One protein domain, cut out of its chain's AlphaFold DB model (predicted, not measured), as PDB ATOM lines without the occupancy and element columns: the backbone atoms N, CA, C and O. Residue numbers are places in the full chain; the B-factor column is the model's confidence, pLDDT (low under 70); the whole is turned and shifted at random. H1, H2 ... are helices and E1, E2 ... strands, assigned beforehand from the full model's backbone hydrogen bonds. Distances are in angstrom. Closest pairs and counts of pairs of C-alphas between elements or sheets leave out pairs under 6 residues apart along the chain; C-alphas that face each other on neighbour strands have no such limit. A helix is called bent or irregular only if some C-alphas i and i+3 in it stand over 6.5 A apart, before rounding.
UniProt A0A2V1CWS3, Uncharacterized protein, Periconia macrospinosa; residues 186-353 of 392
ATOM      1  N   VAL A 186       7.953 -31.708 -85.367       95.12
ATOM      2  CA  VAL A 186       9.208 -31.613 -84.606       95.12
ATOM      3  C   VAL A 186       9.230 -32.578 -83.419       95.12
ATOM      4  O   VAL A 186      10.260 -33.215 -83.191       95.12
ATOM      5  N   TYR A 187       8.116 -32.749 -82.695       93.50
ATOM      6  CA  TYR A 187       8.032 -33.754 -81.631       93.50
ATOM      7  C   TYR A 187       8.350 -35.150 -82.176       93.50
ATOM      8  O   TYR A 187       9.227 -35.838 -81.656       93.50
ATOM      9  N   TYR A 188       7.698 -35.552 -83.268       93.88
ATOM     10  CA  TYR A 188       7.951 -36.848 -83.896       93.88
ATOM     11  C   TYR A 188       9.388 -36.969 -84.425       93.88
ATOM     12  O   TYR A 188      10.016 -38.011 -84.247       93.88
ATOM     13  N   CYS A 189       9.970 -35.907 -84.983       95.00
ATOM     14  CA  CYS A 189      11.383 -35.898 -85.373       95.00
ATOM     15  C   CYS A 189      12.318 -36.173 -84.183       95.00
ATOM     16  O   CYS A 189      13.275 -36.936 -84.330       95.00
ATOM     17  N   ILE A 190      12.030 -35.620 -83.000       93.81
ATOM     18  CA  ILE A 190      12.790 -35.904 -81.771       93.81
ATOM     19  C   ILE A 190      12.641 -37.377 -81.377       93.81
ATOM     20  O   ILE A 190      13.646 -38.029 -81.098       93.81
ATOM     21  N   ILE A 191      11.421 -37.922 -81.398       92.75
ATOM     22  CA  ILE A 191      11.178 -39.344 -81.099       92.75
ATOM     23  C   ILE A 191      11.972 -40.245 -82.050       92.75
ATOM     24  O   ILE A 191      12.677 -41.144 -81.595       92.75
ATOM     25  N   GLY A 192      11.933 -39.961 -83.354       94.88
ATOM     26  CA  GLY A 192      12.678 -40.714 -84.363       94.88
ATOM     27  C   GLY A 192      14.192 -40.608 -84.180       94.88
ATOM     28  O   GLY A 192      14.904 -41.600 -84.321       94.88
ATOM     29  N   PHE A 193      14.698 -39.431 -83.807       95.62
ATOM     30  CA  PHE A 193      16.115 -39.235 -83.506       95.62
ATOM     31  C   PHE A 193      16.567 -40.031 -82.273       95.62
ATOM     32  O   PHE A 193      17.633 -40.656 -82.293       95.62
ATOM     33  N   VAL A 194      15.757 -40.042 -81.210       94.81
ATOM     34  CA  VAL A 194      16.038 -40.809 -79.988       94.81
ATOM     35  C   VAL A 194      15.996 -42.311 -80.268       94.81
ATOM     36  O   VAL A 194      16.932 -43.009 -79.881       94.81
ATOM     37  N   ASP A 195      14.981 -42.803 -80.984       94.25
ATOM     38  CA  ASP A 195      14.878 -44.211 -81.397       94.25
ATOM     39  C   ASP A 195      16.071 -44.639 -82.266       94.25
ATOM     40  O   ASP A 195      16.710 -45.663 -82.001       94.25
ATOM     41  N   PHE A 196      16.441 -43.822 -83.256       95.06
ATOM     42  CA  PHE A 196      17.596 -44.087 -84.109       95.06
ATOM     43  C   PHE A 196      18.891 -44.161 -83.293       95.06
ATOM     44  O   PHE A 196      19.635 -45.138 -83.396       95.06
ATOM     45  N   THR A 197      19.137 -43.173 -82.431       96.00
ATOM     46  CA  THR A 197      20.337 -43.126 -81.583       96.00
ATOM     47  C   THR A 197      20.388 -44.318 -80.631       96.00
ATOM     48  O   THR A 197      21.418 -44.990 -80.535       96.00
ATOM     49  N   ALA A 198      19.273 -44.631 -79.971       95.81
ATOM     50  CA  ALA A 198      19.138 -45.788 -79.092       95.81
ATOM     51  C   ALA A 198      19.462 -47.093 -79.826       95.81
ATOM     52  O   ALA A 198      20.217 -47.932 -79.328       95.81
ATOM     53  N   SER A 199      18.954 -47.230 -81.047       95.94
ATOM     54  CA  SER A 199      19.213 -48.394 -81.878       95.94
ATOM     55  C   SER A 199      20.695 -48.534 -82.233       95.94
ATOM     56  O   SER A 199      21.245 -49.630 -82.121       95.94
ATOM     57  N   ILE A 200      21.370 -47.440 -82.602       96.56
ATOM     58  CA  ILE A 200      22.820 -47.445 -82.859       96.56
ATOM     59  C   ILE A 200      23.591 -47.858 -81.602       96.56
ATOM     60  O   ILE A 200      24.457 -48.728 -81.680       96.56
ATOM     61  N   VAL A 201      23.252 -47.300 -80.438       97.38
ATOM     62  CA  VAL A 201      23.897 -47.658 -79.166       97.38
ATOM     63  C   VAL A 201      23.734 -49.148 -78.863       97.38
ATOM     64  O   VAL A 201      24.708 -49.805 -78.489       97.38
ATOM     65  N   LEU A 202      22.543 -49.715 -79.067       97.25
ATOM     66  CA  LEU A 202      22.297 -51.146 -78.868       97.25
ATOM     67  C   LEU A 202      23.110 -52.009 -79.839       97.25
ATOM     68  O   LEU A 202      23.747 -52.971 -79.404       97.25
ATOM     69  N   LEU A 203      23.150 -51.650 -81.126       96.88
ATOM     70  CA  LEU A 203      23.950 -52.358 -82.129       96.88
ATOM     71  C   LEU A 203      25.445 -52.345 -81.770       96.88
ATOM     72  O   LEU A 203      26.085 -53.398 -81.761       96.88
ATOM     73  N   LEU A 204      25.986 -51.183 -81.388       96.88
ATOM     74  CA  LEU A 204      27.376 -51.043 -80.930       96.88
ATOM     75  C   LEU A 204      27.650 -51.815 -79.630       96.88
ATOM     76  O   LEU A 204      28.769 -52.267 -79.394       96.88
ATOM     77  N   SER A 205      26.621 -52.019 -78.807       96.12
ATOM     78  CA  SER A 205      26.695 -52.774 -77.551       96.12
ATOM     79  C   SER A 205      26.537 -54.292 -77.729       96.12
ATOM     80  O   SER A 205      26.456 -55.025 -76.740       96.12
ATOM     81  N   GLY A 206      26.503 -54.784 -78.972       95.75
ATOM     82  CA  GLY A 206      26.445 -56.212 -79.292       95.75
ATOM     83  C   GLY A 206      25.034 -56.790 -79.410       95.75
ATOM     84  O   GLY A 206      24.882 -58.015 -79.448       95.75
ATOM     85  N   PHE A 207      24.005 -55.943 -79.479       97.56
ATOM     86  CA  PHE A 207      22.661 -56.383 -79.840       97.56
ATOM     87  C   PHE A 207      22.521 -56.509 -81.355       97.56
ATOM     88  O   PHE A 207      23.180 -55.840 -82.145       97.56
ATOM     89  N   SER A 208      21.614 -57.380 -81.769       97.25
ATOM     90  CA  SER A 208      21.146 -57.513 -83.140       97.25
ATOM     91  C   SER A 208      19.692 -57.079 -83.227       97.25
ATOM     92  O   SER A 208      18.881 -57.537 -82.428       97.25
ATOM     93  N   PHE A 209      19.360 -56.250 -84.212       97.75
ATOM     94  CA  PHE A 209      17.982 -55.840 -84.467       97.75
ATOM     95  C   PHE A 209      17.301 -56.767 -85.475       97.75
ATOM     96  O   PHE A 209      17.836 -56.994 -86.564       97.75
ATOM     97  N   TYR A 210      16.116 -57.263 -85.134       98.00
ATOM     98  CA  TYR A 210      15.271 -58.076 -86.004       98.00
ATOM     99  C   TYR A 210      14.051 -57.264 -86.420       98.00
ATOM    100  O   TYR A 210      13.252 -56.841 -85.583       98.00
ATOM    101  N   ARG A 211      13.926 -57.029 -87.728       96.56
ATOM    102  CA  ARG A 211      12.897 -56.147 -88.286       96.56
ATOM    103  C   ARG A 211      11.595 -56.878 -88.600       96.56
ATOM    104  O   ARG A 211      11.603 -58.046 -88.989       96.56
ATOM    105  N   GLN A 212      10.511 -56.114 -88.562       96.00
ATOM    106  CA  GLN A 212       9.246 -56.422 -89.226       96.00
ATOM    107  C   GLN A 212       9.416 -56.493 -90.771       96.00
ATOM    108  O   GLN A 212      10.489 -56.176 -91.317       96.00
ATOM    109  N   PRO A 213       8.376 -56.908 -91.525       95.69
ATOM    110  CA  PRO A 213       8.353 -56.813 -92.982       95.69
ATOM    111  C   PRO A 213       8.646 -55.389 -93.470       95.69
ATOM    112  O   PRO A 213       8.229 -54.412 -92.857       95.69
ATOM    113  N   ARG A 214       9.341 -55.247 -94.608       95.56
ATOM    114  CA  ARG A 214       9.747 -53.923 -95.129       95.56
ATOM    115  C   ARG A 214       8.565 -53.009 -95.459       95.56
ATOM    116  O   ARG A 214       8.718 -51.795 -95.413       95.56
ATOM    117  N   SER A 215       7.395 -53.582 -95.742       93.94
ATOM    118  CA  SER A 215       6.143 -52.841 -95.924       93.94
ATOM    119  C   SER A 215       5.747 -52.021 -94.692       93.94
ATOM    120  O   SER A 215       5.093 -50.994 -94.845       93.94
ATOM    121  N   MET A 216       6.187 -52.415 -93.491       93.81
ATOM    122  CA  MET A 216       5.930 -51.668 -92.257       93.81
ATOM    123  C   MET A 216       6.672 -50.335 -92.193       93.81
ATOM    124  O   MET A 216       6.239 -49.445 -91.474       93.81
ATOM    125  N   PHE A 217       7.733 -50.137 -92.985       94.62
ATOM    126  CA  PHE A 217       8.481 -48.878 -92.985       94.62
ATOM    127  C   PHE A 217       7.592 -47.659 -93.262       94.62
ATOM    128  O   PHE A 217       7.728 -46.649 -92.586       94.62
ATOM    129  N   LEU A 218       6.656 -47.760 -94.212       93.00
ATOM    130  CA  LEU A 218       5.739 -46.662 -94.550       93.00
ATOM    131  C   LEU A 218       4.500 -46.601 -93.642       93.00
ATOM    132  O   LEU A 218       3.733 -45.647 -93.728       93.00
ATOM    133  N   ARG A 219       4.297 -47.609 -92.784       91.94
ATOM    134  CA  ARG A 219       3.180 -47.705 -91.827       91.94
ATOM    135  C   ARG A 219       3.593 -47.355 -90.399       91.94
ATOM    136  O   ARG A 219       2.771 -47.416 -89.494       91.94
ATOM    137  N   THR A 220       4.857 -47.008 -90.187       93.12
ATOM    138  CA  THR A 220       5.386 -46.594 -88.891       93.12
ATOM    139  C   THR A 220       6.024 -45.224 -89.050       93.12
ATOM    140  O   THR A 220       6.975 -45.060 -89.813       93.12
ATOM    141  N   PHE A 221       5.508 -44.246 -88.317       93.06
ATOM    142  CA  PHE A 221       6.051 -42.901 -88.245       93.06
ATOM    143  C   PHE A 221       6.360 -42.548 -86.780       93.06
ATOM    144  O   PHE A 221       5.503 -42.774 -85.933       93.06
ATOM    145  N   PRO A 222       7.530 -41.994 -86.425       93.94
ATOM    146  CA  PRO A 222       8.667 -41.661 -87.282       93.94
ATOM    147  C   PRO A 222       9.229 -42.865 -88.036       93.94
ATOM    148  O   PRO A 222       9.165 -44.000 -87.566       93.94
ATOM    149  N   PHE A 223       9.758 -42.616 -89.234       94.38
ATOM    150  CA  PHE A 223      10.327 -43.682 -90.049       94.38
ATOM    151  C   PHE A 223      11.541 -44.296 -89.355       94.38
ATOM    152  O   PHE A 223      12.442 -43.577 -88.925       94.38
ATOM    153  N   ARG A 224      11.589 -45.631 -89.304       93.38
ATOM    154  CA  ARG A 224      12.681 -46.396 -88.685       93.38
ATOM    155  C   ARG A 224      13.595 -46.975 -89.771       93.38
ATOM    156  O   ARG A 224      13.237 -47.990 -90.376       93.38
ATOM    157  N   PRO A 225      14.787 -46.401 -90.039       93.75
ATOM    158  CA  PRO A 225      15.674 -46.884 -91.104       93.75
ATOM    159  C   PRO A 225      16.047 -48.367 -90.965       93.75
ATOM    160  O   PRO A 225      16.186 -49.081 -91.959       93.75
ATOM    161  N   LEU A 226      16.150 -48.867 -89.730       93.44
ATOM    162  CA  LEU A 226      16.463 -50.272 -89.468       93.44
ATOM    163  C   LEU A 226      15.405 -51.251 -89.995       93.44
ATOM    164  O   LEU A 226      15.753 -52.390 -90.312       93.44
ATOM    165  N   THR A 227      14.155 -50.819 -90.176       94.12
ATOM    166  CA  THR A 227      13.109 -51.630 -90.818       94.12
ATOM    167  C   THR A 227      13.405 -51.889 -92.300       94.12
ATOM    168  O   THR A 227      13.000 -52.918 -92.836       94.12
ATOM    169  N   LEU A 228      14.163 -51.018 -92.975       94.19
ATOM    170  CA  LEU A 228      14.587 -51.237 -94.365       94.19
ATOM    171  C   LEU A 228      15.901 -52.013 -94.450       94.19
ATOM    172  O   LEU A 228      16.007 -52.982 -95.214       94.19
ATOM    173  N   PHE A 229      16.886 -51.569 -93.668       94.19
ATOM    174  CA  PHE A 229      18.285 -51.950 -93.848       94.19
ATOM    175  C   PHE A 229      18.726 -53.139 -92.996       94.19
ATOM    176  O   PHE A 229      19.724 -53.771 -93.340       94.19
ATOM    177  N   SER A 230      18.010 -53.491 -91.918       94.31
ATOM    178  CA  SER A 230      18.416 -54.647 -91.117       94.31
ATOM    179  C   SER A 230      18.314 -55.944 -91.937       94.31
ATOM    180  O   SER A 230      17.262 -56.226 -92.534       94.31
ATOM    181  N   PRO A 231      19.383 -56.764 -91.968       94.50
ATOM    182  CA  PRO A 231      19.373 -58.028 -92.692       94.50
ATOM    183  C   PRO A 231      18.536 -59.096 -91.978       94.50
ATOM    184  O   PRO A 231      18.055 -60.024 -92.626       94.50
ATOM    185  N   LYS A 232      18.346 -58.978 -90.658       97.06
ATOM    186  CA  LYS A 232      17.684 -60.002 -89.844       97.06
ATOM    187  C   LYS A 232      16.185 -59.759 -89.766       97.06
ATOM    188  O   LYS A 232      15.744 -58.656 -89.451       97.06
ATOM    189  N   VAL A 233      15.407 -60.803 -90.022       97.44
ATOM    190  CA  VAL A 233      13.942 -60.739 -90.074       97.44
ATOM    191  C   VAL A 233      13.360 -61.372 -88.820       97.44
ATOM    192  O   VAL A 233      13.774 -62.467 -88.437       97.44
ATOM    193  N   SER A 234      12.424 -60.675 -88.184       97.75
ATOM    194  CA  SER A 234      11.633 -61.220 -87.085       97.75
ATOM    195  C   SER A 234      10.776 -62.389 -87.571       97.75
ATOM    196  O   SER A 234      10.256 -62.360 -88.686       97.75
ATOM    197  N   ALA A 235      10.627 -63.418 -86.739       97.25
ATOM    198  CA  ALA A 235       9.687 -64.507 -86.983       97.25
ATOM    199  C   ALA A 235       8.225 -64.033 -86.927       97.25
ATOM    200  O   ALA A 235       7.370 -64.648 -87.554       97.25
ATOM    201  N   SER A 236       7.954 -62.924 -86.229       95.88
ATOM    202  CA  SER A 236       6.643 -62.282 -86.216       95.88
ATOM    203  C   SER A 236       6.572 -61.156 -87.256       95.88
ATOM    204  O   SER A 236       7.492 -60.333 -87.338       95.88
ATOM    205  N   PRO A 237       5.468 -61.046 -88.021       92.75
ATOM    206  CA  PRO A 237       5.239 -59.902 -88.893       92.75
ATOM    207  C   PRO A 237       4.931 -58.610 -88.116       92.75
ATOM    208  O   PRO A 237       5.143 -57.525 -88.659       92.75
ATOM    209  N   HIS A 238       4.463 -58.710 -86.866       93.62
ATOM    210  CA  HIS A 238       3.995 -57.574 -86.067       93.62
ATOM    211  C   HIS A 238       5.007 -57.077 -85.035       93.62
ATOM    212  O   HIS A 238       4.889 -55.940 -84.593       93.62
ATOM    213  N   LEU A 239       6.022 -57.863 -84.666       95.62
ATOM    214  CA  LEU A 239       6.969 -57.484 -83.610       95.62
ATOM    215  C   LEU A 239       8.392 -57.298 -84.147       95.62
ATOM    216  O   LEU A 239       8.957 -58.199 -84.769       95.62
ATOM    217  N   SER A 240       8.998 -56.144 -83.854       96.00
ATOM    218  CA  SER A 240      10.454 -55.956 -83.925       96.00
ATOM    219  C   SER A 240      11.082 -56.170 -82.554       96.00
ATOM    220  O   SER A 240      10.421 -56.042 -81.523       96.00
ATOM    221  N   TYR A 241      12.368 -56.510 -82.522       97.50
ATOM    222  CA  TYR A 241      13.068 -56.681 -81.252       97.50
ATOM    223  C   TYR A 241      14.584 -56.546 -81.384       97.50
ATOM    224  O   TYR A 241      15.177 -56.752 -82.449       97.50
ATOM    225  N   PHE A 242      15.222 -56.264 -80.251       97.75
ATOM    226  CA  PHE A 242      16.668 -56.330 -80.081       97.75
ATOM    227  C   PHE A 242      17.046 -57.604 -79.331       97.75
ATOM    228  O   PHE A 242      16.467 -57.928 -78.298       97.75
ATOM    229  N   CYS A 243      18.051 -58.319 -79.828       97.75
ATOM    230  CA  CYS A 243      18.546 -59.540 -79.206       97.75
ATOM    231  C   CYS A 243      20.053 -59.461 -78.960       97.75
ATOM    232  O   CYS A 243      20.837 -59.292 -79.897       97.75
ATOM    233  N   ARG A 244      20.459 -59.628 -77.702       97.06
ATOM    234  CA  ARG A 244      21.835 -59.935 -77.308       97.06
ATOM    235  C   ARG A 244      21.946 -61.449 -77.092       97.06
ATOM    236  O   ARG A 244      21.237 -61.963 -76.225       97.06
ATOM    237  N   PRO A 245      22.815 -62.166 -77.828       95.44
ATOM    238  CA  PRO A 245      22.956 -63.615 -77.693       95.44
ATOM    239  C   PRO A 245      23.332 -64.048 -76.274       95.44
ATOM    240  O   PRO A 245      24.173 -63.422 -75.628       95.44
ATOM    241  N   HIS A 246      22.750 -65.153 -75.815       96.44
ATOM    242  CA  HIS A 246      23.056 -65.720 -74.507       96.44
ATOM    243  C   HIS A 246      24.292 -66.623 -74.549       96.44
ATOM    244  O   HIS A 246      24.400 -67.494 -75.411       96.44
ATOM    245  N   LYS A 247      25.223 -66.419 -73.614       95.38
ATOM    246  CA  LYS A 247      26.452 -67.218 -73.460       95.38
ATOM    247  C   LYS A 247      26.708 -67.673 -72.019       95.38
ATOM    248  O   LYS A 247      27.602 -68.489 -71.800       95.38
ATOM    249  N   SER A 248      25.975 -67.129 -71.048       95.00
ATOM    250  CA  SER A 248      26.161 -67.460 -69.638       95.00
ATOM    251  C   SER A 248      25.797 -68.914 -69.365       95.00
ATOM    252  O   SER A 248      24.840 -69.441 -69.920       95.00
ATOM    253  N   LYS A 249      26.560 -69.558 -68.480       94.06
ATOM    254  CA  LYS A 249      26.267 -70.914 -67.987       94.06
ATOM    255  C   LYS A 249      25.610 -70.908 -66.607       94.06
ATOM    256  O   LYS A 249      25.143 -71.944 -66.149       94.06
ATOM    257  N   THR A 250      25.631 -69.763 -65.929       94.19
ATOM    258  CA  THR A 250      25.207 -69.610 -64.528       94.19
ATOM    259  C   THR A 250      23.938 -68.780 -64.386       94.19
ATOM    260  O   THR A 250      23.216 -68.926 -63.404       94.19
ATOM    261  N   HIS A 251      23.645 -67.930 -65.369       95.12
ATOM    262  CA  HIS A 251      22.466 -67.075 -65.396       95.12
ATOM    263  C   HIS A 251      21.565 -67.458 -66.560       95.12
ATOM    264  O   HIS A 251      22.040 -67.941 -67.580       95.12
ATOM    265  N   ARG A 252      20.269 -67.190 -66.416       96.44
ATOM    266  CA  ARG A 252      19.275 -67.379 -67.476       96.44
ATOM    267  C   ARG A 252      19.189 -66.144 -68.376       96.44
ATOM    268  O   ARG A 252      19.477 -65.042 -67.899       96.44
ATOM    269  N   PRO A 253      18.777 -66.287 -69.646       97.62
ATOM    270  CA  PRO A 253      18.485 -65.147 -70.500       97.62
ATOM    271  C   PRO A 253      17.218 -64.418 -70.038       97.62
ATOM    272  O   PRO A 253      16.377 -64.970 -69.322       97.62
ATOM    273  N   ILE A 254      17.081 -63.172 -70.479       97.88
ATOM    274  CA  ILE A 254      15.981 -62.282 -70.116       97.88
ATOM    275  C   ILE A 254      15.103 -62.028 -71.339       97.88
ATOM    276  O   ILE A 254      15.611 -61.643 -72.391       97.88
ATOM    277  N   VAL A 255      13.791 -62.187 -71.179       98.00
ATOM    278  CA  VAL A 255      12.781 -61.640 -72.093       98.00
ATOM    279  C   VAL A 255      12.256 -60.362 -71.464       98.00
ATOM    280  O   VAL A 255      11.650 -60.407 -70.396       98.00
ATOM    281  N   PHE A 256      12.531 -59.228 -72.099       98.00
ATOM    282  CA  PHE A 256      12.184 -57.909 -71.595       98.00
ATOM    283  C   PHE A 256      11.093 -57.262 -72.448       98.00
ATOM    284  O   PHE A 256      11.225 -57.190 -73.672       98.00
ATOM    285  N   ILE A 257      10.061 -56.739 -71.786       96.88
ATOM    286  CA  ILE A 257       9.003 -55.937 -72.403       96.88
ATOM    287  C   ILE A 257       8.958 -54.551 -71.752       96.88
ATOM    288  O   ILE A 257       8.824 -54.414 -70.532       96.88
ATOM    289  N   HIS A 258       9.075 -53.518 -72.588       95.56
ATOM    290  CA  HIS A 258       9.117 -52.124 -72.158       95.56
ATOM    291  C   HIS A 258       7.740 -51.570 -71.761       95.56
ATOM    292  O   HIS A 258       6.695 -52.097 -72.139       95.56
ATOM    293  N   GLY A 259       7.754 -50.462 -71.018       92.50
ATOM    294  CA  GLY A 259       6.565 -49.678 -70.699       92.50
ATOM    295  C   GLY A 259       6.170 -48.705 -71.811       92.50
ATOM    296  O   GLY A 259       6.793 -48.650 -72.873       92.50
ATOM    297  N   LEU A 260       5.144 -47.902 -71.541       88.62
ATOM    298  CA  LEU A 260       4.725 -46.796 -72.400       88.62
ATOM    299  C   LEU A 260       5.828 -45.727 -72.487       88.62
ATOM    300  O   LEU A 260       6.423 -45.376 -71.468       88.62
ATOM    301  N   GLY A 261       6.091 -45.185 -73.678       86.25
ATOM    302  CA  GLY A 261       7.026 -44.067 -73.839       86.25
ATOM    303  C   GLY A 261       7.730 -44.049 -75.189       86.25
ATOM    304  O   GLY A 261       7.113 -43.719 -76.192       86.25
ATOM    305  N   ILE A 262       9.026 -44.375 -75.197       87.56
ATOM    306  CA  ILE A 262       9.933 -44.331 -76.367       87.56
ATOM    307  C   ILE A 262      10.680 -45.665 -76.559       87.56
ATOM    308  O   ILE A 262      11.855 -45.709 -76.932       87.56
ATOM    309  N   GLY A 263      10.002 -46.772 -76.256       88.19
ATOM    310  CA  GLY A 263      10.514 -48.126 -76.472       88.19
ATOM    311  C   GLY A 263      11.679 -48.490 -75.558       88.19
ATOM    312  O   GLY A 263      11.742 -48.085 -74.396       88.19
ATOM    313  N   VAL A 264      12.624 -49.267 -76.088       91.50
ATOM    314  CA  VAL A 264      13.775 -49.782 -75.324       91.50
ATOM    315  C   VAL A 264      14.824 -48.717 -74.973       91.50
ATOM    316  O   VAL A 264      15.715 -48.984 -74.170       91.50
ATOM    317  N   SER A 265      14.727 -47.510 -75.538       91.75
ATOM    318  CA  SER A 265      15.728 -46.440 -75.402       91.75
ATOM    319  C   SER A 265      16.046 -46.077 -73.944       91.75
ATOM    320  O   SER A 265      17.216 -46.034 -73.558       91.75
ATOM    321  N   ILE A 266      15.027 -45.916 -73.095       91.19
ATOM    322  CA  ILE A 266      15.199 -45.584 -71.667       91.19
ATOM    323  C   ILE A 266      15.768 -46.745 -70.841       91.19
ATOM    324  O   ILE A 266      16.222 -46.548 -69.715       91.19
ATOM    325  N   TYR A 267      15.767 -47.956 -71.398       95.75
ATOM    326  CA  TYR A 267      16.232 -49.176 -70.742       95.75
ATOM    327  C   TYR A 267      17.665 -49.544 -71.120       95.75
ATOM    328  O   TYR A 267      18.218 -50.485 -70.553       95.75
ATOM    329  N   ILE A 268      18.305 -48.791 -72.020       96.00
ATOM    330  CA  ILE A 268      19.701 -49.018 -72.402       96.00
ATOM    331  C   ILE A 268      20.625 -49.059 -71.175       96.00
ATOM    332  O   ILE A 268      21.361 -50.039 -71.054       96.00
ATOM    333  N   PRO A 269      20.581 -48.103 -70.220       96.25
ATOM    334  CA  PRO A 269      21.442 -48.176 -69.039       96.25
ATOM    335  C   PRO A 269      21.253 -49.476 -68.248       96.25
ATOM    336  O   PRO A 269      22.230 -50.100 -67.838       96.25
ATOM    337  N   PHE A 270      20.006 -49.935 -68.104       94.75
ATOM    338  CA  PHE A 270      19.691 -51.209 -67.459       94.75
ATOM    339  C   PHE A 270      20.284 -52.399 -68.231       94.75
ATOM    340  O   PHE A 270      20.932 -53.257 -67.635       94.75
ATOM    341  N   PHE A 271      20.153 -52.432 -69.559       96.56
ATOM    342  CA  PHE A 271      20.716 -53.503 -70.388       96.56
ATOM    343  C   PHE A 271      22.248 -53.553 -70.364       96.56
ATOM    344  O   PHE A 271      22.833 -54.640 -70.427       96.56
ATOM    345  N   LEU A 272      22.901 -52.391 -70.282       95.31
ATOM    346  CA  LEU A 272      24.360 -52.275 -70.230       95.31
ATOM    347  C   LEU A 272      24.935 -52.594 -68.845       95.31
ATOM    348  O   LEU A 272      26.083 -53.024 -68.761       95.31
ATOM    349  N   MET A 273      24.145 -52.428 -67.782       96.00
ATOM    350  CA  MET A 273      24.526 -52.815 -66.419       96.00
ATOM    351  C   MET A 273      24.573 -54.341 -66.233       96.00
ATOM    352  O   MET A 273      25.307 -54.843 -65.384       96.00
ATOM    353  N   LEU A 274      23.797 -55.094 -67.017       95.44
ATOM    354  CA  LEU A 274      23.746 -56.553 -66.927       95.44
ATOM    355  C   LEU A 274      25.010 -57.214 -67.511       95.44
ATOM    356  O   LEU A 274      25.533 -56.731 -68.520       95.44
ATOM    357  N   PRO A 275      25.461 -58.366 -66.966       95.56
ATOM    358  CA  PRO A 275      26.633 -59.076 -67.476       95.56
ATOM    359  C   PRO A 275      26.543 -59.359 -68.983       95.56
ATOM    360  O   PRO A 275      25.494 -59.755 -69.495       95.56
ATOM    361  N   LYS A 276      27.651 -59.154 -69.710       94.50
ATOM    362  CA  LYS A 276      27.684 -59.208 -71.187       94.50
ATOM    363  C   LYS A 276      27.379 -60.593 -71.770       94.50
ATOM    364  O   LYS A 276      27.025 -60.691 -72.942       94.50
ATOM    365  N   ASP A 277      27.538 -61.651 -70.983       95.44
ATOM    366  CA  ASP A 277      27.231 -63.040 -71.335       95.44
ATOM    367  C   ASP A 277      25.750 -63.407 -71.103       95.44
ATOM    368  O   ASP A 277      25.264 -64.414 -71.632       95.44
ATOM    369  N   VAL A 278      24.994 -62.594 -70.363       96.62
ATOM    370  CA  VAL A 278      23.544 -62.771 -70.200       96.62
ATOM    371  C   VAL A 278      22.829 -62.286 -71.458       96.62
ATOM    372  O   VAL A 278      23.002 -61.140 -71.884       96.62
ATOM    373  N   GLY A 279      22.018 -63.162 -72.053       97.06
ATOM    374  CA  GLY A 279      21.256 -62.838 -73.250       97.06
ATOM    375  C   GLY A 279      20.032 -62.011 -72.894       97.06
ATOM    376  O   GLY A 279      19.427 -62.225 -71.844       97.06
ATOM    377  N   ILE A 280      19.684 -61.064 -73.756       98.06
ATOM    378  CA  ILE A 280      18.542 -60.168 -73.563       98.06
ATOM    379  C   ILE A 280      17.755 -60.140 -74.863       98.06
ATOM    380  O   ILE A 280      18.305 -59.789 -75.906       98.06
ATOM    381  N   LEU A 281      16.476 -60.472 -74.781       98.12
ATOM    382  CA  LEU A 281      15.496 -60.323 -75.842       98.12
ATOM    383  C   LEU A 281      14.555 -59.174 -75.468       98.12
ATOM    384  O   LEU A 281      13.636 -59.366 -74.680       98.12
ATOM    385  N   GLY A 282      14.822 -57.977 -75.988       97.38
ATOM    386  CA  GLY A 282      13.987 -56.792 -75.791       97.38
ATOM    387  C   GLY A 282      12.957 -56.674 -76.906       97.38
ATOM    388  O   GLY A 282      13.309 -56.246 -78.007       97.38
ATOM    389  N   ILE A 283      11.716 -57.072 -76.625       96.75
ATOM    390  CA  ILE A 283      10.602 -57.034 -77.580       96.75
ATOM    391  C   ILE A 283      10.010 -55.627 -77.604       96.75
ATOM    392  O   ILE A 283       9.747 -55.046 -76.548       96.75
ATOM    393  N   GLU A 284       9.807 -55.087 -78.805       93.94
ATOM    394  CA  GLU A 284       9.226 -53.764 -78.989       93.94
ATOM    395  C   GLU A 284       7.752 -53.832 -79.381       93.94
ATOM    396  O   GLU A 284       7.370 -54.479 -80.356       93.94
ATOM    397  N   PHE A 285       6.944 -53.077 -78.649       93.19
ATOM    398  CA  PHE A 285       5.532 -52.852 -78.906       93.19
ATOM    399  C   PHE A 285       5.350 -51.430 -79.428       93.19
ATOM    400  O   PHE A 285       5.070 -50.506 -78.668       93.19
ATOM    401  N   LEU A 286       5.528 -51.240 -80.736       92.12
ATOM    402  CA  LEU A 286       5.497 -49.910 -81.352       92.12
ATOM    403  C   LEU A 286       4.275 -49.038 -80.992       92.12
ATOM    404  O   LEU A 286       4.499 -47.853 -80.722       92.12
ATOM    405  N   PRO A 287       3.039 -49.572 -80.875       90.56
ATOM    406  CA  PRO A 287       1.864 -48.767 -80.520       90.56
ATOM    407  C   PRO A 287       1.979 -48.045 -79.167       90.56
ATOM    408  O   PRO A 287       1.304 -47.045 -78.936       90.56
ATOM    409  N   VAL A 288       2.869 -48.508 -78.276       88.81
ATOM    410  CA  VAL A 288       3.112 -47.892 -76.959       88.81
ATOM    411  C   VAL A 288       4.439 -47.129 -76.879       88.81
ATOM    412  O   VAL A 288       4.943 -46.846 -75.793       88.81
ATOM    413  N   THR A 289       5.023 -46.761 -78.023       88.69
ATOM    414  CA  THR A 289       6.327 -46.066 -78.099       88.69
ATOM    415  C   THR A 289       6.265 -44.668 -78.718       88.69
ATOM    416  O   THR A 289       7.252 -44.202 -79.284       88.69
ATOM    417  N   SER A 290       5.117 -43.987 -78.627       88.44
ATOM    418  CA  SER A 290       4.883 -42.668 -79.254       88.44
ATOM    419  C   SER A 290       5.073 -42.651 -80.779       88.44
ATOM    420  O   SER A 290       5.168 -41.581 -81.380       88.44
ATOM    421  N   HIS A 291       5.122 -43.828 -81.404       90.75
ATOM    422  CA  HIS A 291       5.073 -43.984 -82.848       90.75
ATOM    423  C   HIS A 291       3.614 -44.012 -83.291       90.75
ATOM    424  O   HIS A 291       2.771 -44.613 -82.633       90.75
ATOM    425  N   ILE A 292       3.344 -43.404 -84.436       90.94
ATOM    426  CA  ILE A 292       2.138 -43.633 -85.209       90.94
ATOM    427  C   ILE A 292       2.322 -44.903 -86.018       90.94
ATOM    428  O   ILE A 292       3.188 -44.976 -86.891       90.94
ATOM    429  N   THR A 293       1.525 -45.916 -85.709       91.44
ATOM    430  CA  THR A 293       1.595 -47.206 -86.386       91.44
ATOM    431  C   THR A 293       0.259 -47.938 -86.323       91.44
ATOM    432  O   THR A 293      -0.737 -47.368 -85.883       91.44
ATOM    433  N   ASP A 294       0.229 -49.177 -86.805       88.19
ATOM    434  CA  ASP A 294      -0.953 -50.025 -86.685       88.19
ATOM    435  C   ASP A 294      -1.259 -50.331 -85.213       88.19
ATOM    436  O   ASP A 294      -0.355 -50.331 -84.380       88.19
ATOM    437  N   GLY A 295      -2.522 -50.625 -84.900       85.38
ATOM    438  CA  GLY A 295      -2.933 -51.050 -83.566       85.38
ATOM    439  C   GLY A 295      -2.241 -52.327 -83.081       85.38
ATOM    440  O   GLY A 295      -1.628 -53.077 -83.847       85.38
ATOM    441  N   MET A 296      -2.351 -52.574 -81.777       86.69
ATOM    442  CA  MET A 296      -1.870 -53.813 -81.174       86.69
ATOM    443  C   MET A 296      -2.638 -55.014 -81.757       86.69
ATOM    444  O   MET A 296      -3.854 -54.926 -81.915       86.69
ATOM    445  N   PRO A 297      -1.981 -56.149 -82.054       89.25
ATOM    446  CA  PRO A 297      -2.700 -57.387 -82.331       89.25
ATOM    447  C   PRO A 297      -3.576 -57.796 -81.139       89.25
ATOM    448  O   PRO A 297      -3.206 -57.570 -79.985       89.25
ATOM    449  N   VAL A 298      -4.702 -58.460 -81.409       89.75
ATOM    450  CA  VAL A 298      -5.522 -59.073 -80.353       89.75
ATOM    451  C   VAL A 298      -4.719 -60.132 -79.589       89.75
ATOM    452  O   VAL A 298      -3.735 -60.671 -80.103       89.75
ATOM    453  N   ALA A 299      -5.143 -60.452 -78.365       89.31
ATOM    454  CA  ALA A 299      -4.400 -61.298 -77.429       89.31
ATOM    455  C   ALA A 299      -3.900 -62.628 -78.036       89.31
ATOM    456  O   ALA A 299      -2.735 -62.987 -77.845       89.31
ATOM    457  N   ASP A 300      -4.744 -63.313 -78.815       89.69
ATOM    458  CA  ASP A 300      -4.426 -64.599 -79.456       89.69
ATOM    459  C   ASP A 300      -3.324 -64.488 -80.522       89.69
ATOM    460  O   ASP A 300      -2.432 -65.341 -80.623       89.69
ATOM    461  N   ASP A 301      -3.347 -63.420 -81.319       92.44
ATOM    462  CA  ASP A 301      -2.300 -63.157 -82.306       92.44
ATOM    463  C   ASP A 301      -1.013 -62.705 -81.615       92.44
ATOM    464  O   ASP A 301       0.077 -63.157 -81.975       92.44
ATOM    465  N   LEU A 302      -1.134 -61.888 -80.566       93.75
ATOM    466  CA  LEU A 302      -0.002 -61.369 -79.812       93.75
ATOM    467  C   LEU A 302       0.775 -62.477 -79.096       93.75
ATOM    468  O   LEU A 302       2.008 -62.502 -79.140       93.75
ATOM    469  N   VAL A 303       0.081 -63.431 -78.468       94.94
ATOM    470  CA  VAL A 303       0.735 -64.571 -77.809       94.94
ATOM    471  C   VAL A 303       1.432 -65.480 -78.825       94.94
ATOM    472  O   VAL A 303       2.523 -65.987 -78.546       94.94
ATOM    473  N   ARG A 304       0.856 -65.642 -80.027       95.31
ATOM    474  CA  ARG A 304       1.490 -66.369 -81.138       95.31
ATOM    475  C   ARG A 304       2.756 -65.653 -81.605       95.31
ATOM    476  O   ARG A 304       3.807 -66.285 -81.690       95.31
ATOM    477  N   ASP A 305       2.682 -64.345 -81.822       95.94
ATOM    478  CA  ASP A 305       3.816 -63.523 -82.247       95.94
ATOM    479  C   ASP A 305       4.979 -63.578 -81.245       95.94
ATOM    480  O   ASP A 305       6.133 -63.797 -81.626       95.94
ATOM    481  N   ILE A 306       4.684 -63.445 -79.951       96.38
ATOM    482  CA  ILE A 306       5.682 -63.540 -78.878       96.38
ATOM    483  C   ILE A 306       6.314 -64.933 -78.842       96.38
ATOM    484  O   ILE A 306       7.537 -65.054 -78.717       96.38
ATOM    485  N   ARG A 307       5.507 -65.992 -78.975       96.38
ATOM    486  CA  ARG A 307       5.996 -67.376 -79.021       96.38
ATOM    487  C   ARG A 307       6.977 -67.579 -80.167       96.38
ATOM    488  O   ARG A 307       8.027 -68.189 -79.958       96.38
ATOM    489  N   ASP A 308       6.652 -67.079 -81.348       96.88
ATOM    490  CA  ASP A 308       7.469 -67.265 -82.543       96.88
ATOM    491  C   ASP A 308       8.796 -66.491 -82.416       96.88
ATOM    492  O   ASP A 308       9.865 -67.037 -82.698       96.88
ATOM    493  N   VAL A 309       8.762 -65.272 -81.863       97.38
ATOM    494  CA  VAL A 309       9.960 -64.471 -81.541       97.38
ATOM    495  C   VAL A 309      10.857 -65.162 -80.505       97.38
ATOM    496  O   VAL A 309      12.071 -65.268 -80.705       97.38
ATOM    497  N   ILE A 310      10.283 -65.680 -79.415       96.69
ATOM    498  CA  ILE A 310      11.025 -66.415 -78.378       96.69
ATOM    499  C   ILE A 310      11.625 -67.700 -78.956       96.69
ATOM    500  O   ILE A 310      12.798 -67.985 -78.722       96.69
ATOM    501  N   SER A 311      10.866 -68.445 -79.761       96.19
ATOM    502  CA  SER A 311      11.337 -69.670 -80.424       96.19
ATOM    503  C   SER A 311      12.499 -69.401 -81.381       96.19
ATOM    504  O   SER A 311      13.411 -70.216 -81.483       96.19
ATOM    505  N   GLN A 312      12.496 -68.244 -82.052       96.88
ATOM    506  CA  GLN A 312      13.565 -67.843 -82.965       96.88
ATOM    507  C   GLN A 312      14.887 -67.554 -82.238       96.88
ATOM    508  O   GLN A 312      15.956 -67.789 -82.801       96.88
ATOM    509  N   GLN A 313      14.833 -67.015 -81.017       95.56
ATOM    510  CA  GLN A 313      16.022 -66.497 -80.329       95.56
ATOM    511  C   GLN A 313      16.547 -67.385 -79.210       95.56
ATOM    512  O   GLN A 313      17.728 -67.299 -78.868       95.56
ATOM    513  N   MET A 314      15.696 -68.210 -78.608       91.81
ATOM    514  CA  MET A 314      16.070 -68.980 -77.432       91.81
ATOM    515  C   MET A 314      15.424 -70.359 -77.423       91.81
ATOM    516  O   MET A 314      14.247 -70.527 -77.737       91.81
ATOM    517  N   THR A 315      16.192 -71.342 -76.960       84.69
ATOM    518  CA  THR A 315      15.747 -72.725 -76.727       84.69
ATOM    519  C   THR A 315      15.673 -73.075 -75.239       84.69
ATOM    520  O   THR A 315      14.973 -74.013 -74.872       84.69
ATOM    521  N   SER A 316      16.347 -72.310 -74.375       90.50
ATOM    522  CA  SER A 316      16.361 -72.511 -72.923       90.50
ATOM    523  C   SER A 316      15.138 -71.909 -72.227       90.50
ATOM    524  O   SER A 316      14.326 -71.208 -72.846       90.50
ATOM    525  N   ASP A 317      15.032 -72.158 -70.924       96.12
ATOM    526  CA  ASP A 317      14.189 -71.364 -70.039       96.12
ATOM    527  C   ASP A 317      14.719 -69.921 -69.927       96.12
ATOM    528  O   ASP A 317      15.864 -69.619 -70.287       96.12
ATOM    529  N   PHE A 318      13.862 -69.004 -69.484       97.25
ATOM    530  CA  PHE A 318      14.166 -67.574 -69.406       97.25
ATOM    531  C   PHE A 318      13.528 -66.914 -68.181       97.25
ATOM    532  O   PHE A 318      12.676 -67.492 -67.500       97.25
ATOM    533  N   VAL A 319      13.960 -65.692 -67.881       97.81
ATOM    534  CA  VAL A 319      13.308 -64.799 -66.915       97.81
ATOM    535  C   VAL A 319      12.499 -63.768 -67.688       97.81
ATOM    536  O   VAL A 319      13.053 -63.056 -68.526       97.81
ATOM    537  N   PHE A 320      11.201 -63.686 -67.414       98.00
ATOM    538  CA  PHE A 320      10.352 -62.635 -67.957       98.00
ATOM    539  C   PHE A 320      10.475 -61.373 -67.104       98.00
ATOM    540  O   PHE A 320      10.396 -61.440 -65.876       98.00
ATOM    541  N   VAL A 321      10.665 -60.228 -67.756       97.88
ATOM    542  CA  VAL A 321      10.757 -58.916 -67.119       97.88
ATOM    543  C   VAL A 321       9.839 -57.943 -67.856       97.88
ATOM    544  O   VAL A 321      10.080 -57.625 -69.020       97.88
ATOM    545  N   GLY A 322       8.813 -57.440 -67.177       96.81
ATOM    546  CA  GLY A 322       7.920 -56.402 -67.698       96.81
ATOM    547  C   GLY A 322       8.030 -55.126 -66.872       96.81
ATOM    548  O   GLY A 322       8.063 -55.202 -65.644       96.81
ATOM    549  N   ASN A 323       8.076 -53.960 -67.520       95.81
ATOM    550  CA  ASN A 323       7.950 -52.668 -66.833       95.81
ATOM    551  C   ASN A 323       6.639 -51.969 -67.210       95.81
ATOM    552  O   ASN A 323       6.367 -51.829 -68.403       95.81
ATOM    553  N   SER A 324       5.883 -51.468 -66.226       92.81
ATOM    554  CA  SER A 324       4.673 -50.664 -66.435       92.81
ATOM    555  C   SER A 324       3.750 -51.345 -67.455       92.81
ATOM    556  O   SER A 324       3.376 -52.496 -67.228       92.81
ATOM    557  N   TYR A 325       3.445 -50.727 -68.602       91.31
ATOM    558  CA  TYR A 325       2.639 -51.339 -69.671       91.31
ATOM    559  C   TYR A 325       3.083 -52.768 -70.047       91.31
ATOM    560  O   TYR A 325       2.254 -53.650 -70.243       91.31
ATOM    561  N   GLY A 326       4.385 -53.061 -70.054       93.88
ATOM    562  CA  GLY A 326       4.884 -54.403 -70.354       93.88
ATOM    563  C   GLY A 326       4.395 -55.495 -69.400       93.88
ATOM    564  O   GLY A 326       4.411 -56.674 -69.750       93.88
ATOM    565  N   THR A 327       3.915 -55.124 -68.211       95.50
ATOM    566  CA  THR A 327       3.329 -56.063 -67.248       95.50
ATOM    567  C   THR A 327       1.960 -56.593 -67.676       95.50
ATOM    568  O   THR A 327       1.614 -57.695 -67.249       95.50
ATOM    569  N   PHE A 328       1.223 -55.915 -68.568       92.31
ATOM    570  CA  PHE A 328      -0.056 -56.417 -69.109       92.31
ATOM    571  C   PHE A 328       0.107 -57.767 -69.815       92.31
ATOM    572  O   PHE A 328      -0.753 -58.640 -69.736       92.31
ATOM    573  N   ILE A 329       1.267 -57.979 -70.436       93.06
ATOM    574  CA  ILE A 329       1.570 -59.182 -71.212       93.06
ATOM    575  C   ILE A 329       1.802 -60.411 -70.311       93.06
ATOM    576  O   ILE A 329       1.752 -61.546 -70.783       93.06
ATOM    577  N   THR A 330       1.993 -60.221 -69.000       94.56
ATOM    578  CA  THR A 330       2.243 -61.316 -68.041       94.56
ATOM    579  C   THR A 330       1.150 -62.381 -68.088       94.56
ATOM    580  O   THR A 330       1.460 -63.571 -68.058       94.56
ATOM    581  N   LYS A 331      -0.121 -61.972 -68.214       92.50
ATOM    582  CA  LYS A 331      -1.255 -62.902 -68.318       92.50
ATOM    583  C   LYS A 331      -1.094 -63.840 -69.521       92.50
ATOM    584  O   LYS A 331      -1.175 -65.051 -69.351       92.50
ATOM    585  N   LEU A 332      -0.742 -63.294 -70.688       92.75
ATOM    586  CA  LEU A 332      -0.529 -64.072 -71.917       92.75
ATOM    587  C   LEU A 332       0.614 -65.089 -71.779       92.75
ATOM    588  O   LEU A 332       0.549 -66.183 -72.338       92.75
ATOM    589  N   PHE A 333       1.659 -64.757 -71.013       94.19
ATOM    590  CA  PHE A 333       2.753 -65.690 -70.721       94.19
ATOM    591  C   PHE A 333       2.317 -66.831 -69.799       94.19
ATOM    592  O   PHE A 333       2.733 -67.965 -70.017       94.19
ATOM    593  N   ILE A 334       1.511 -66.533 -68.776       95.12
ATOM    594  CA  ILE A 334       1.041 -67.526 -67.799       95.12
ATOM    595  C   ILE A 334       0.013 -68.471 -68.427       95.12
ATOM    596  O   ILE A 334       0.070 -69.676 -68.194       95.12
ATOM    597  N   GLU A 335      -0.913 -67.943 -69.227       93.12
ATOM    598  CA  GLU A 335      -1.994 -68.730 -69.831       93.12
ATOM    599  C   GLU A 335      -1.519 -69.588 -71.007       93.12
ATOM    600  O   GLU A 335      -2.125 -70.615 -71.302       93.12
ATOM    601  N   SER A 336      -0.415 -69.214 -71.659       95.19
ATOM    602  CA  SER A 336       0.194 -70.017 -72.719       95.19
ATOM    603  C   SER A 336       1.022 -71.164 -72.130       95.19
ATOM    604  O   SER A 336       2.099 -70.904 -71.585       95.19
ATOM    605  N   PRO A 337       0.630 -72.445 -72.309       94.88
ATOM    606  CA  PRO A 337       1.378 -73.572 -71.745       94.88
ATOM    607  C   PRO A 337       2.831 -73.619 -72.231       94.88
ATOM    608  O   PRO A 337       3.733 -73.998 -71.489       94.88
ATOM    609  N   TYR A 338       3.067 -73.185 -73.474       93.75
ATOM    610  CA  TYR A 338       4.401 -73.124 -74.062       93.75
ATOM    611  C   TYR A 338       5.299 -72.086 -73.377       93.75
ATOM    612  O   TYR A 338       6.462 -72.371 -73.090       93.75
ATOM    613  N   LEU A 339       4.782 -70.876 -73.138       95.06
ATOM    614  CA  LEU A 339       5.555 -69.804 -72.510       95.06
ATOM    615  C   LEU A 339       5.723 -70.069 -71.014       95.06
ATOM    616  O   LEU A 339       6.844 -69.984 -70.512       95.06
ATOM    617  N   ALA A 340       4.650 -70.473 -70.335       96.12
ATOM    618  CA  ALA A 340       4.652 -70.794 -68.914       96.12
ATOM    619  C   ALA A 340       5.665 -71.896 -68.574       96.12
ATOM    620  O   ALA A 340       6.457 -71.730 -67.649       96.12
ATOM    621  N   ALA A 341       5.729 -72.974 -69.368       95.56
ATOM    622  CA  ALA A 341       6.677 -74.070 -69.149       95.56
ATOM    623  C   ALA A 341       8.155 -73.656 -69.287       95.56
ATOM    624  O   ALA A 341       9.043 -74.343 -68.782       95.56
ATOM    625  N   ARG A 342       8.437 -72.547 -69.980       95.56
ATOM    626  CA  ARG A 342       9.793 -72.030 -70.222       95.56
ATOM    627  C   ARG A 342      10.132 -70.814 -69.358       95.56
ATOM    628  O   ARG A 342      11.281 -70.372 -69.336       95.56
ATOM    629  N   MET A 343       9.155 -70.263 -68.650       96.19
ATOM    630  CA  MET A 343       9.326 -69.082 -67.823       96.19
ATOM    631  C   MET A 343       9.745 -69.492 -66.411       96.19
ATOM    632  O   MET A 343       8.946 -69.953 -65.604       96.19
ATOM    633  N   SER A 344      11.024 -69.301 -66.098       96.62
ATOM    634  CA  SER A 344      11.594 -69.676 -64.798       96.62
ATOM    635  C   SER A 344      11.206 -68.720 -63.666       96.62
ATOM    636  O   SER A 344      11.077 -69.137 -62.517       96.62
ATOM    637  N   LYS A 345      11.086 -67.423 -63.977       96.94
ATOM    638  CA  LYS A 345      10.773 -66.342 -63.036       96.94
ATOM    639  C   LYS A 345      10.065 -65.204 -63.763       96.94
ATOM    640  O   LYS A 345      10.319 -64.972 -64.945       96.94
ATOM    641  N   ILE A 346       9.256 -64.472 -63.006       97.12
ATOM    642  CA  ILE A 346       8.567 -63.248 -63.417       97.12
ATOM    643  C   ILE A 346       9.122 -62.104 -62.570       97.12
ATOM    644  O   ILE A 346       9.151 -62.199 -61.343       97.12
ATOM    645  N   VAL A 347       9.557 -61.027 -63.216       97.25
ATOM    646  CA  VAL A 347       9.940 -59.773 -62.565       97.25
ATOM    647  C   VAL A 347       9.055 -58.667 -63.117       97.25
ATOM    648  O   VAL A 347       9.106 -58.354 -64.305       97.25
ATOM    649  N   LEU A 348       8.246 -58.070 -62.248       97.19
ATOM    650  CA  LEU A 348       7.398 -56.941 -62.599       97.19
ATOM    651  C   LEU A 348       7.992 -55.674 -61.991       97.19
ATOM    652  O   LEU A 348       8.163 -55.581 -60.776       97.19
ATOM    653  N   ILE A 349       8.334 -54.720 -62.845       95.62
ATOM    654  CA  ILE A 349       8.830 -53.404 -62.452       95.62
ATOM    655  C   ILE A 349       7.650 -52.446 -62.567       95.62
ATOM    656  O   ILE A 349       7.073 -52.330 -63.645       95.62
ATOM    657  N   ASP A 350       7.289 -51.798 -61.460       93.06
ATOM    658  CA  ASP A 350       6.166 -50.850 -61.397       93.06
ATOM    659  C   ASP A 350       4.872 -51.407 -62.044       93.06
ATOM    660  O   ASP A 350       4.419 -50.910 -63.080       93.06
ATOM    661  N   PRO A 351       4.336 -52.535 -61.528       93.38
ATOM    662  CA  PRO A 351       3.253 -53.256 -62.184       93.38
ATOM    663  C   PRO A 351       1.963 -52.447 -62.230       93.38
ATOM    664  O   PRO A 351       1.446 -52.030 -61.198       93.38
ATOM    665  N   VAL A 352       1.390 -52.343 -63.429       89.88
ATOM    666  CA  VAL A 352       0.041 -51.794 -63.641       89.88
ATOM    667  C   VAL A 352      -0.984 -52.886 -63.930       89.88
ATOM    668  O   VAL A 352      -2.173 -52.626 -63.862       89.88
ATOM    669  N   ALA A 353      -0.544 -54.117 -64.214       88.69
ATOM    670  CA  ALA A 353      -1.426 -55.222 -64.592       88.69
ATOM    671  C   ALA A 353      -2.119 -55.947 -63.422       88.69
ATOM    672  O   ALA A 353      -2.833 -56.927 -63.633       88.69
TER     673      ALA A 353
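What this domain is: This is residues 186 to 353 of the 392 residues of an uncharacterized protein of Periconia macrospinosa (UniProt A0A2V1CWS3). A twisted sheet of six strands forms the core, with H5 and H6 packed over one face and H4 over the other. The long helix H1 packs on H4 and grazes the sheet at E1 and E2, and the short H2 and H3 make a small pair, H3 grazing the sheet. The printed part has 168 residues, with seven named helices and six named strands in the order H1 E1 H2 H3 E2 E3 H4 E4 H5 E5 H6 H7 E6. The mixed sheet runs E1 E2 E4 E3 E5 E6. The class is mixed, helices and strands; the whole is compact, with a radius of gyration of the C-alphas of 14.9 A and spans of 43 by 34 by 31 A.

Where its parts are: H1, residues 186 to 204, begins at C-alpha 186 (9.208, -31.613, -84.606) and is 26.9 A long. E1 is 208 to 210, H2 214 to 219, H3 225 to 229, E2 240 to 244, E3 254 to 257. H4, 263 to 273, 17.9 A, is irregular, C-alphas 266 and 269 being 7.3 A apart. E4 is 280 to 284, H5 299 to 313, 21.3 A, and E5 318 to 323. H6, 324 to 335, 19.6 A, is only just irregular, with C-alphas 328 and 331 6.6 A apart. H7 is 337 to 340; E6, 343 to 349, 16.6 A, ends at C-alpha 349 (8.830, -53.404, -62.452).

How they stand to each other: E1 and E2 are antiparallel, with N 208 and O 243 2.8 A apart, as are E2 and E4, with N 244 and O 280 2.8 A apart. E4 and E3 are parallel (N 281 to O 254, 2.8 A), E3 and E5 too (N 321 to O 255, 2.8 A), and E5 and E6 (N 347 to O 320, 2.8 A). E3, H4, E4 and E5, H6, H7, E6 are strand-helix-strand units, parallel neighbours joined through helices; E4, H5, E5 is a split one, with E3 between its strands; each crossover is right-handed. H4's height over the sheet is 9.5 A; H5, 7.1 A, and H6, 8.0 A, lie on the opposite face. H1, with residues 194 to 202 alone, touches H4, C-alphas of Ala 198 and Ser 265 closest at 5.1 A. H5 and H6 only just touch, with 3 pairs of C-alphas within 8 A, Val 303 and Leu 332 closest at 6.0 A, about perpendicular at 89 degrees. H6 and H7 only just touch, only at the corner, with 3 such pairs, Ile 334 and Ala 340 closest at 5.0 A. H2 touches H3, C-alphas of Arg 214 and Leu 228 closest at 5.6 A. Every O i to N i+4 pair is within hydrogen-bond range in H1, H3 and H5, against 0 of 2 in H2 (O i to N i+3: 2 of 3), 4 of 7 in H4 and 3 of 8 in H6 (7 of 9); H7 is too short for one.

The domain as a whole: The C-alphas of Val 186 and Lys 249, the two farthest apart, are 46.0 A apart. The printed part has no cut, and the link from E4 to H5, residues 285 to 298, is long. Mean pLDDT of the printed part is 94.5; no printed residue is under 70.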